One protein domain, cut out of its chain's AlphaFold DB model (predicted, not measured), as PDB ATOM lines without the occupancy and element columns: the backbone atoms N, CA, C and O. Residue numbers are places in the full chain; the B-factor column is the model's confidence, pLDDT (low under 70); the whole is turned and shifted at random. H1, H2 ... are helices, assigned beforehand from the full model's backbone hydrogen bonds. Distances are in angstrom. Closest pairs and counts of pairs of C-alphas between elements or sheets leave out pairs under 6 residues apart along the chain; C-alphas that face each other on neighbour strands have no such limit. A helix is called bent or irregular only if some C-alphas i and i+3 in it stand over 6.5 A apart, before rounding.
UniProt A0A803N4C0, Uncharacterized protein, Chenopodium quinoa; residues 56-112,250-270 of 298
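This is residues 56 to 112 and 250 to 270 of the 298 residues of an uncharacterized protein of Chenopodium quinoa (UniProt A0A803N4C0). Two helices cross near their middles as a slanted X: H2 packs on H1b, the long arm of bent H1, whose short arm H1a turns off away from H2. The flat, all-helix printed part has 78 residues with two named helices, H1 then H2, only just compact, close to loose, with radius of gyration of the C-alphas 13.5 A and spans 39 by 32 by 16 A.

H1, residues 71 to 98, assigned as one helix by its hydrogen bonds, is bent: C-alphas 79 and 82 are 9.3 A apart. Its arms H1a, residues 71 to 79, and H1b, residues 82 to 98, only just touch, only at the corner, with 3 pairs of C-alphas within 8 A, the closest Ala 77 and Gly 84 at 6.1 A. H2, residues 250 to 269, touches H1b at a steep tilt of 45 degrees, opposite ways, the closest C-alphas being Cys 90 and Cys 261 at 5.3 A. H1a and H2 are apart. Every O i to N i+4 pair is within hydrogen-bond range in H1a and H1b, 8 of 16 in H2.

H1b measures 24.4 A from C-alpha 82 at (375.410, 361.211, 387.360), H1a 12.1 A. H2 measures 28.7 A to C-alpha 269 at (368.615, 346.835, 395.661), with a kink of 31 degrees near residue 257.

Residues 113 to 249 are not printed; C-alphas 112 and 250 are 11.7 A apart. Low-confidence residues include 263 to 270.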
ATOM      1  N   LEU A  56     391.338 354.722 384.210       84.25
ATOM      2  CA  LEU A  56     392.781 354.998 384.168       84.25
ATOM      3  C   LEU A  56     393.611 353.972 384.950       84.25
ATOM      4  O   LEU A  56     394.838 353.977 384.839       84.25
ATOM      5  N   GLN A  57     392.964 353.091 385.713       84.44
ATOM      6  CA  GLN A  57     393.594 352.022 386.484       84.44
ATOM      7  C   GLN A  57     393.039 350.658 386.062       84.44
ATOM      8  O   GLN A  57     392.655 349.846 386.890       84.44
ATOM      9  N   HIS A  58     392.977 350.397 384.753       82.25
ATOM     10  CA  HIS A  58     392.508 349.115 384.203       82.25
ATOM     11  C   HIS A  58     391.128 348.671 384.718       82.25
ATOM     12  O   HIS A  58     390.833 347.481 384.734       82.25
ATOM     13  N   PHE A  59     390.268 349.624 385.090       81.44
ATOM     14  CA  PHE A  59     388.944 349.373 385.661       81.44
ATOM     15  C   PHE A  59     388.961 348.678 387.033       81.44
ATOM     16  O   PHE A  59     387.934 348.143 387.461       81.44
ATOM     17  N   GLU A  60     390.092 348.734 387.742       81.19
ATOM     18  CA  GLU A  60     390.168 348.409 389.167       81.19
ATOM     19  C   GLU A  60     389.351 349.406 389.999       81.19
ATOM     20  O   GLU A  60     389.016 350.509 389.544       81.19
ATOM     21  N   PHE A  61     389.000 349.008 391.220       79.75
ATOM     22  CA  PHE A  61     388.267 349.884 392.127       79.75
ATOM     23  C   PHE A  61     389.123 351.077 392.557       79.75
ATOM     24  O   PHE A  61     390.302 350.956 392.893       79.75
ATOM     25  N   TYR A  62     388.507 352.255 392.552       77.25
ATOM     26  CA  TYR A  62     389.132 353.466 393.051       77.25
ATOM     27  C   TYR A  62     389.145 353.459 394.585       77.25
ATOM     28  O   TYR A  62     388.093 353.494 395.211       77.25
ATOM     29  N   HIS A  63     390.340 353.455 395.178       74.62
ATOM     30  CA  HIS A  63     390.533 353.421 396.638       74.62
ATOM     31  C   HIS A  63     390.986 354.759 397.240       74.62
ATOM     32  O   HIS A  63     391.273 354.843 398.432       74.62
ATOM     33  N   GLY A  64     391.115 355.810 396.426       66.00
ATOM     34  CA  GLY A  64     391.361 357.146 396.962       66.00
ATOM     35  C   GLY A  64     390.061 357.729 397.516       66.00
ATOM     36  O   GLY A  64     388.995 357.459 396.984       66.00
ATOM     37  N   GLY A  65     390.129 358.537 398.569       70.94
ATOM     38  CA  GLY A  65     388.965 359.292 399.036       70.94
ATOM     39  C   GLY A  65     388.489 360.358 398.043       70.94
ATOM     40  O   GLY A  65     388.822 360.359 396.856       70.94
ATOM     41  N   TYR A  66     387.753 361.348 398.546       70.56
ATOM     42  CA  TYR A  66     387.332 362.517 397.769       70.56
ATOM     43  C   TYR A  66     388.508 363.466 397.499       70.56
ATOM     44  O   TYR A  66     388.658 364.509 398.131       70.56
ATOM     45  N   ASN A  67     389.371 363.100 396.552       70.69
ATOM     46  CA  ASN A  67     390.516 363.907 396.144       70.69
ATOM     47  C   ASN A  67     390.255 364.603 394.801       70.69
ATOM     48  O   ASN A  67     390.572 364.062 393.742       70.69
ATOM     49  N   LEU A  68     389.772 365.848 394.859       69.06
ATOM     50  CA  LEU A  68     389.490 366.693 393.687       69.06
ATOM     51  C   LEU A  68     390.725 367.035 392.829       69.06
ATOM     52  O   LEU A  68     390.580 367.617 391.758       69.06
ATOM     53  N   GLN A  69     391.939 366.687 393.257       68.62
ATOM     54  CA  GLN A  69     393.159 366.840 392.453       68.62
ATOM     55  C   GLN A  69     393.583 365.540 391.765       68.62
ATOM     56  O   GLN A  69     394.478 365.539 390.919       68.62
ATOM     57  N   SER A  70     392.981 364.409 392.127       75.19
ATOM     58  CA  SER A  70     393.352 363.119 391.565       75.19
ATOM     59  C   SER A  70     392.727 362.930 390.185       75.19
ATOM     60  O   SER A  70     391.508 362.913 390.027       75.19
ATOM     61  N   LYS A  71     393.561 362.687 389.169       81.38
ATOM     62  CA  LYS A  71     393.084 362.259 387.841       81.38
ATOM     63  C   LYS A  71     392.272 360.958 387.906       81.38
ATOM     64  O   LYS A  71     391.322 360.798 387.151       81.38
ATOM     65  N   HIS A  72     392.623 360.071 388.839       82.81
ATOM     66  CA  HIS A  72     391.932 358.806 389.090       82.81
ATOM     67  C   HIS A  72     390.552 359.043 389.729       82.81
ATOM     68  O   HIS A  72     389.584 358.371 389.378       82.81
ATOM     69  N   TYR A  73     390.421 360.068 390.587       80.00
ATOM     70  CA  TYR A  73     389.124 360.509 391.117       80.00
ATOM     71  C   TYR A  73     388.202 360.984 389.987       80.00
ATOM     72  O   TYR A  73     387.085 360.497 389.854       80.00
ATOM     73  N   TRP A  74     388.681 361.893 389.135       79.50
ATOM     74  CA  TRP A  74     387.864 362.444 388.050       79.50
ATOM     75  C   TRP A  74     387.515 361.415 386.978       79.50
ATOM     76  O   TRP A  74     386.380 361.386 386.510       79.50
ATOM     77  N   ALA A  75     388.458 360.551 386.604       80.06
ATOM     78  CA  ALA A  75     388.210 359.529 385.596       80.06
ATOM     79  C   ALA A  75     387.172 358.500 386.054       80.06
ATOM     80  O   ALA A  75     386.267 358.163 385.291       80.06
ATOM     81  N   SER A  76     387.259 358.049 387.306       78.19
ATOM     82  CA  SER A  76     386.265 357.144 387.886       78.19
ATOM     83  C   SER A  76     384.905 357.821 388.123       78.19
ATOM     84  O   SER A  76     383.867 357.201 387.883       78.19
ATOM     85  N   ALA A  77     384.878 359.106 388.504       73.44
ATOM     86  CA  ALA A  77     383.648 359.900 388.621       73.44
ATOM     87  C   ALA A  77     382.914 360.028 387.279       73.44
ATOM     88  O   ALA A  77     381.734 359.696 387.177       73.44
ATOM     89  N   VAL A  78     383.626 360.464 386.234       75.75
ATOM     90  CA  VAL A  78     383.069 360.646 384.884       75.75
ATOM     91  C   VAL A  78     382.575 359.320 384.314       75.75
ATOM     92  O   VAL A  78     381.505 359.282 383.712       75.75
ATOM     93  N   PHE A  79     383.309 358.228 384.542       77.31
ATOM     94  CA  PHE A  79     382.923 356.894 384.083       77.31
ATOM     95  C   PHE A  79     381.621 356.386 384.716       77.31
ATOM     96  O   PHE A  79     380.820 355.742 384.045       77.31
ATOM     97  N   THR A  80     381.392 356.706 385.990       73.38
ATOM     98  CA  THR A  80     380.188 356.291 386.732       73.38
ATOM     99  C   THR A  80     378.993 357.225 386.472       73.38
ATOM    100  O   THR A  80     377.847 356.895 386.779       73.38
ATOM    101  N   GLY A  81     379.234 358.397 385.876       74.56
ATOM    102  CA  GLY A  81     378.198 359.346 385.477       74.56
ATOM    103  C   GLY A  81     377.458 359.992 386.654       74.56
ATOM    104  O   GLY A  81     377.970 360.105 387.767       74.56
ATOM    105  N   VAL A  82     376.226 360.443 386.396       66.12
ATOM    106  CA  VAL A  82     375.410 361.211 387.360       66.12
ATOM    107  C   VAL A  82     375.108 360.416 388.634       66.12
ATOM    108  O   VAL A  82     375.109 360.994 389.718       66.12
ATOM    109  N   HIS A  83     374.903 359.099 388.526       67.81
ATOM    110  CA  HIS A  83     374.659 358.235 389.687       67.81
ATOM    111  C   HIS A  83     375.878 358.170 390.611       67.81
ATOM    112  O   HIS A  83     375.735 358.361 391.816       67.81
ATOM    113  N   GLY A  84     377.078 357.995 390.047       69.06
ATOM    114  CA  GLY A  84     378.317 358.021 390.827       69.06
ATOM    115  C   GLY A  84     378.583 359.384 391.456       69.06
ATOM    116  O   GLY A  84     378.971 359.461 392.615       69.06
ATOM    117  N   PHE A  85     378.305 360.470 390.732       70.19
ATOM    118  CA  PHE A  85     378.421 361.823 391.278       70.19
ATOM    119  C   PHE A  85     377.458 362.074 392.454       70.19
ATOM    120  O   PHE A  85     377.850 362.676 393.457       70.19
ATOM    121  N   ALA A  86     376.209 361.608 392.352       75.19
ATOM    122  CA  ALA A  86     375.225 361.719 393.426       75.19
ATOM    123  C   ALA A  86     375.626 360.883 394.652       75.19
ATOM    124  O   ALA A  86     375.566 361.385 395.774       75.19
ATOM    125  N   GLU A  87     376.090 359.647 394.446       76.50
ATOM    126  CA  GLU A  87     376.589 358.773 395.513       76.50
ATOM    127  C   GLU A  87     377.805 359.375 396.232       76.50
ATOM    128  O   GLU A  87     377.838 359.424 397.465       76.50
ATOM    129  N   ASP A  88     378.763 359.896 395.468       73.75
ATOM    130  CA  ASP A  88     379.952 360.572 395.979       73.75
ATOM    131  C   ASP A  88     379.590 361.785 396.834       73.75
ATOM    132  O   ASP A  88     380.048 361.921 397.969       73.75
ATOM    133  N   THR A  89     378.737 362.655 396.291       81.25
ATOM    134  CA  THR A  89     378.284 363.861 396.986       81.25
ATOM    135  C   THR A  89     377.583 363.485 398.287       81.25
ATOM    136  O   THR A  89     377.874 364.052 399.336       81.25
ATOM    137  N   CYS A  90     376.695 362.494 398.248       85.75
ATOM    138  CA  CYS A  90     375.941 362.061 399.416       85.75
ATOM    139  C   CYS A  90     376.802 361.436 400.509       85.75
ATOM    140  O   CYS A  90     376.587 361.712 401.685       85.75
ATOM    141  N   THR A  91     377.802 360.651 400.131       82.50
ATOM    142  CA  THR A  91     378.738 360.052 401.085       82.50
ATOM    143  C   THR A  91     379.645 361.116 401.709       82.50
ATOM    144  O   THR A  91     379.867 361.094 402.915       82.50
ATOM    145  N   ALA A  92     380.102 362.110 400.937       83.38
ATOM    146  CA  ALA A  92     380.854 363.243 401.479       83.38
ATOM    147  C   ALA A  92     380.012 364.105 402.444       83.38
ATOM    148  O   ALA A  92     380.518 364.577 403.463       83.38
ATOM    149  N   LEU A  93     378.722 364.299 402.150       86.69
ATOM    150  CA  LEU A  93     377.784 365.000 403.034       86.69
ATOM    151  C   LEU A  93     377.493 364.217 404.323       86.69
ATOM    152  O   LEU A  93     377.379 364.818 405.390       86.69
ATOM    153  N   GLU A  94     377.382 362.890 404.241       85.62
ATOM    154  CA  GLU A  94     377.255 362.009 405.408       85.62
ATOM    155  C   GLU A  94     378.507 362.047 406.290       85.62
ATOM    156  O   GLU A  94     378.388 362.241 407.499       85.62
ATOM    157  N   ASP A  95     379.696 361.958 405.689       82.69
ATOM    158  CA  ASP A  95     380.969 362.058 406.408       82.69
ATOM    159  C   ASP A  95     381.115 363.416 407.110       82.69
ATOM    160  O   ASP A  95     381.465 363.476 408.287       82.69
ATOM    161  N   PHE A  96     380.745 364.518 406.448       83.69
ATOM    162  CA  PHE A  96     380.735 365.840 407.083       83.69
ATOM    163  C   PHE A  96     379.721 365.939 408.231       83.69
ATOM    164  O   PHE A  96     380.005 366.554 409.260       83.69
ATOM    165  N   LYS A  97     378.524 365.365 408.073       84.50
ATOM    166  CA  LYS A  97     377.485 365.375 409.114       84.50
ATOM    167  C   LYS A  97     377.980 364.706 410.402       84.50
ATOM    168  O   LYS A  97     377.694 365.219 411.491       84.50
ATOM    169  N   ASP A  98     378.689 363.588 410.268       84.38
ATOM    170  CA  ASP A  98     379.182 362.798 411.395       84.38
ATOM    171  C   ASP A  98     380.523 363.347 411.934       84.38
ATOM    172  O   ASP A  98     380.700 363.433 413.150       84.38
ATOM    173  N   ASN A  99     381.423 363.818 411.056       79.88
ATOM    174  CA  ASN A  99     382.769 364.313 411.381       79.88
ATOM    175  C   ASN A  99     383.089 365.685 410.730       79.88
ATOM    176  O   ASN A  99     383.996 365.788 409.901       79.88
ATOM    177  N   PRO A 100     382.455 366.796 411.149       76.50
ATOM    178  CA  PRO A 100     382.565 368.102 410.475       76.50
ATOM    179  C   PRO A 100     383.955 368.758 410.543       76.50
ATOM    180  O   PRO A 100     384.222 369.715 409.821       76.50
ATOM    181  N   VAL A 101     384.835 368.279 411.429       76.25
ATOM    182  CA  VAL A 101     386.231 368.741 411.542       76.25
ATOM    183  C   VAL A 101     387.160 367.888 410.684       76.25
ATOM    184  O   VAL A 101     388.018 368.432 409.994       76.25
ATOM    185  N   ASN A 102     386.933 366.577 410.626       78.38
ATOM    186  CA  ASN A 102     387.809 365.607 409.970       78.38
ATOM    187  C   ASN A 102     387.123 364.979 408.750       78.38
ATOM    188  O   ASN A 102     386.984 363.765 408.680       78.38
ATOM    189  N   SER A 103     386.703 365.816 407.802       77.06
ATOM    190  CA  SER A 103     386.063 365.393 406.554       77.06
ATOM    191  C   SER A 103     386.651 366.145 405.363       77.06
ATOM    192  O   SER A 103     387.316 367.176 405.508       77.06
ATOM    193  N   SER A 104     386.359 365.674 404.153       76.19
ATOM    194  CA  SER A 104     386.791 366.351 402.925       76.19
ATOM    195  C   SER A 104     386.147 367.736 402.733       76.19
ATOM    196  O   SER A 104     386.704 368.571 402.023       76.19
ATOM    197  N   LEU A 105     385.004 368.009 403.379       77.19
ATOM    198  CA  LEU A 105     384.269 369.277 403.271       77.19
ATOM    199  C   LEU A 105     384.673 370.305 404.351       77.19
ATOM    200  O   LEU A 105     384.370 371.493 404.231       77.19
ATOM    201  N   SER A 106     385.427 369.874 405.366       72.94
ATOM    202  CA  SER A 106     385.947 370.705 406.460       72.94
ATOM    203  C   SER A 106     386.762 371.916 405.996       72.94
ATOM    204  O   SER A 106     386.743 372.963 406.632       72.94
ATOM    205  N   SER A 107     387.508 371.793 404.899       68.69
ATOM    206  CA  SER A 107     388.345 372.879 404.370       68.69
ATOM    207  C   SER A 107     387.551 373.925 403.581       68.69
ATOM    208  O   SER A 107     388.003 375.059 403.439       68.69
ATOM    209  N   LEU A 108     386.375 373.550 403.074       70.44
ATOM    210  CA  LEU A 108     385.491 374.413 402.289       70.44
ATOM    211  C   LEU A 108     384.501 375.172 403.174       70.44
ATOM    212  O   LEU A 108     384.087 376.279 402.833       70.44
ATOM    213  N   LEU A 109     384.124 374.583 404.308       74.06
ATOM    214  CA  LEU A 109     383.191 375.178 405.251       74.06
ATOM    215  C   LEU A 109     383.950 375.719 406.472       74.06
ATOM    216  O   LEU A 109     384.713 374.982 407.092       74.06
ATOM    217  N   PRO A 110     383.702 376.966 406.912       61.88
ATOM    218  CA  PRO A 110     384.383 377.571 408.068       61.88
ATOM    219  C   PRO A 110     384.084 376.885 409.422       61.88
ATOM    220  O   PRO A 110     384.562 377.334 410.467       61.88
ATOM    221  N   CYS A 111     383.337 375.778 409.406       70.00
ATOM    222  CA  CYS A 111     383.007 374.918 410.535       70.00
ATOM    223  C   CYS A 111     384.207 374.183 411.159       70.00
ATOM    224  O   CYS A 111     384.156 373.830 412.334       70.00
ATOM    225  N   ALA A 112     385.285 373.932 410.406       60.44
ATOM    226  CA  ALA A 112     386.382 373.082 410.881       60.44
ATOM    227  C   ALA A 112     387.282 373.731 411.946       60.44
ATOM    228  O   ALA A 112     387.986 373.031 412.665       60.44
ATOM    229  N   LYS A 250     375.114 372.320 409.438       81.31
ATOM    230  CA  LYS A 250     374.879 370.934 409.848       81.31
ATOM    231  C   LYS A 250     373.419 370.525 409.676       81.31
ATOM    232  O   LYS A 250     373.170 369.415 409.208       81.31
ATOM    233  N   ASP A 251     372.472 371.396 410.002       85.69
ATOM    234  CA  ASP A 251     371.038 371.121 409.879       85.69
ATOM    235  C   ASP A 251     370.637 370.959 408.412       85.69
ATOM    236  O   ASP A 251     369.960 369.996 408.054       85.69
ATOM    237  N   ARG A 252     371.121 371.845 407.531       87.31
ATOM    238  CA  ARG A 252     370.865 371.747 406.085       87.31
ATOM    239  C   ARG A 252     371.509 370.520 405.460       87.31
ATOM    240  O   ARG A 252     370.862 369.840 404.669       87.31
ATOM    241  N   ILE A 253     372.747 370.203 405.828       88.75
ATOM    242  CA  ILE A 253     373.406 368.986 405.345       88.75
ATOM    243  C   ILE A 253     372.684 367.742 405.866       88.75
ATOM    244  O   ILE A 253     372.440 366.816 405.098       88.75
ATOM    245  N   SER A 254     372.261 367.734 407.132       88.19
ATOM    246  CA  SER A 254     371.479 366.632 407.703       88.19
ATOM    247  C   SER A 254     370.153 366.433 406.970       88.19
ATOM    248  O   SER A 254     369.781 365.296 406.691       88.19
ATOM    249  N   ASP A 255     369.467 367.520 406.620       90.81
ATOM    250  CA  ASP A 255     368.230 367.495 405.841       90.81
ATOM    251  C   ASP A 255     368.443 366.897 404.440       90.81
ATOM    252  O   ASP A 255     367.725 365.979 404.037       90.81
ATOM    253  N   VAL A 256     369.488 367.337 403.729       89.06
ATOM    254  CA  VAL A 256     369.870 366.792 402.413       89.06
ATOM    255  C   VAL A 256     370.221 365.308 402.514       89.06
ATOM    256  O   VAL A 256     369.719 364.500 401.732       89.06
ATOM    257  N   VAL A 257     371.019 364.914 403.506       88.69
ATOM    258  CA  VAL A 257     371.380 363.508 403.738       88.69
ATOM    259  C   VAL A 257     370.128 362.653 403.965       88.69
ATOM    260  O   VAL A 257     369.983 361.566 403.402       88.69
ATOM    261  N   MET A 258     369.187 363.141 404.771       86.50
ATOM    262  CA  MET A 258     367.987 362.389 405.126       86.50
ATOM    263  C   MET A 258     366.990 362.266 403.973       86.50
ATOM    264  O   MET A 258     366.425 361.187 403.797       86.50
ATOM    265  N   HIS A 259     366.784 363.331 403.199       84.38
ATOM    266  CA  HIS A 259     365.710 363.389 402.204       84.38
ATOM    267  C   HIS A 259     366.177 363.164 400.769       84.38
ATOM    268  O   HIS A 259     365.416 362.635 399.965       84.38
ATOM    269  N   GLN A 260     367.411 363.544 400.439       84.50
ATOM    270  CA  GLN A 260     367.945 363.445 399.080       84.50
ATOM    271  C   GLN A 260     368.909 362.271 398.940       84.50
ATOM    272  O   GLN A 260     368.857 361.590 397.927       84.50
ATOM    273  N   CYS A 261     369.722 361.963 399.956       83.81
ATOM    274  CA  CYS A 261     370.740 360.911 399.849       83.81
ATOM    275  C   CYS A 261     370.247 359.496 400.155       83.81
ATOM    276  O   CYS A 261     370.594 358.555 399.438       83.81
ATOM    277  N   LYS A 262     369.403 359.318 401.178       74.25
ATOM    278  CA  LYS A 262     368.831 357.999 401.504       74.25
ATOM    279  C   LYS A 262     368.121 357.311 400.326       74.25
ATOM    280  O   LYS A 262     368.345 356.112 400.161       74.25
ATOM    281  N   PRO A 263     367.320 358.004 399.494       67.69
ATOM    282  CA  PRO A 263     366.690 357.393 398.323       67.69
ATOM    283  C   PRO A 263     367.679 356.741 397.346       67.69
ATOM    284  O   PRO A 263     367.386 355.662 396.843       67.69
ATOM    285  N   PHE A 264     368.872 357.318 397.142       61.62
ATOM    286  CA  PHE A 264     369.892 356.759 396.241       61.62
ATOM    287  C   PHE A 264     370.542 355.470 396.768       61.62
ATOM    288  O   PHE A 264     371.056 354.673 395.988       61.62
ATOM    289  N   LYS A 265     370.499 355.219 398.084       57.75
ATOM    290  CA  LYS A 265     370.991 353.960 398.671       57.75
ATOM    291  C   LYS A 265     370.027 352.793 398.449       57.75
ATOM    292  O   LYS A 265     370.476 351.655 398.355       57.75
ATOM    293  N   PHE A 266     368.724 353.060 398.340       46.03
ATOM    294  CA  PHE A 266     367.712 352.023 398.113       46.03
ATOM    295  C   PHE A 266     367.612 351.583 396.647       46.03
ATOM    296  O   PHE A 266     367.221 350.446 396.382       46.03
ATOM    297  N   THR A 267     368.058 352.407 395.698       42.25
ATOM    298  CA  THR A 267     368.160 352.019 394.281       42.25
ATOM    299  C   THR A 267     369.220 350.938 394.038       42.25
ATOM    300  O   THR A 267     369.081 350.159 393.099       42.25
ATOM    301  N   LYS A 268     370.203 350.764 394.942       41.62
ATOM    302  CA  LYS A 268     371.165 349.643 394.878       41.62
ATOM    303  C   LYS A 268     370.530 348.255 395.022       41.62
ATOM    304  O   LYS A 268     371.170 347.275 394.661       41.62
ATOM    305  N   VAL A 269     369.295 348.141 395.523       38.97
ATOM    306  CA  VAL A 269     368.615 346.835 395.661       38.97
ATOM    307  C   VAL A 269     367.760 346.488 394.432       38.97
ATOM    308  O   VAL A 269     367.317 345.352 394.309       38.97
ATOM    309  N   THR A 270     367.545 347.414 393.489       33.03
ATOM    310  CA  THR A 270     366.665 347.162 392.325       33.03
ATOM    311  C   THR A 270     367.205 347.619 390.970       33.03
ATOM    312  O   THR A 270     366.454 347.615 389.999       33.03
TER     313      THR A 270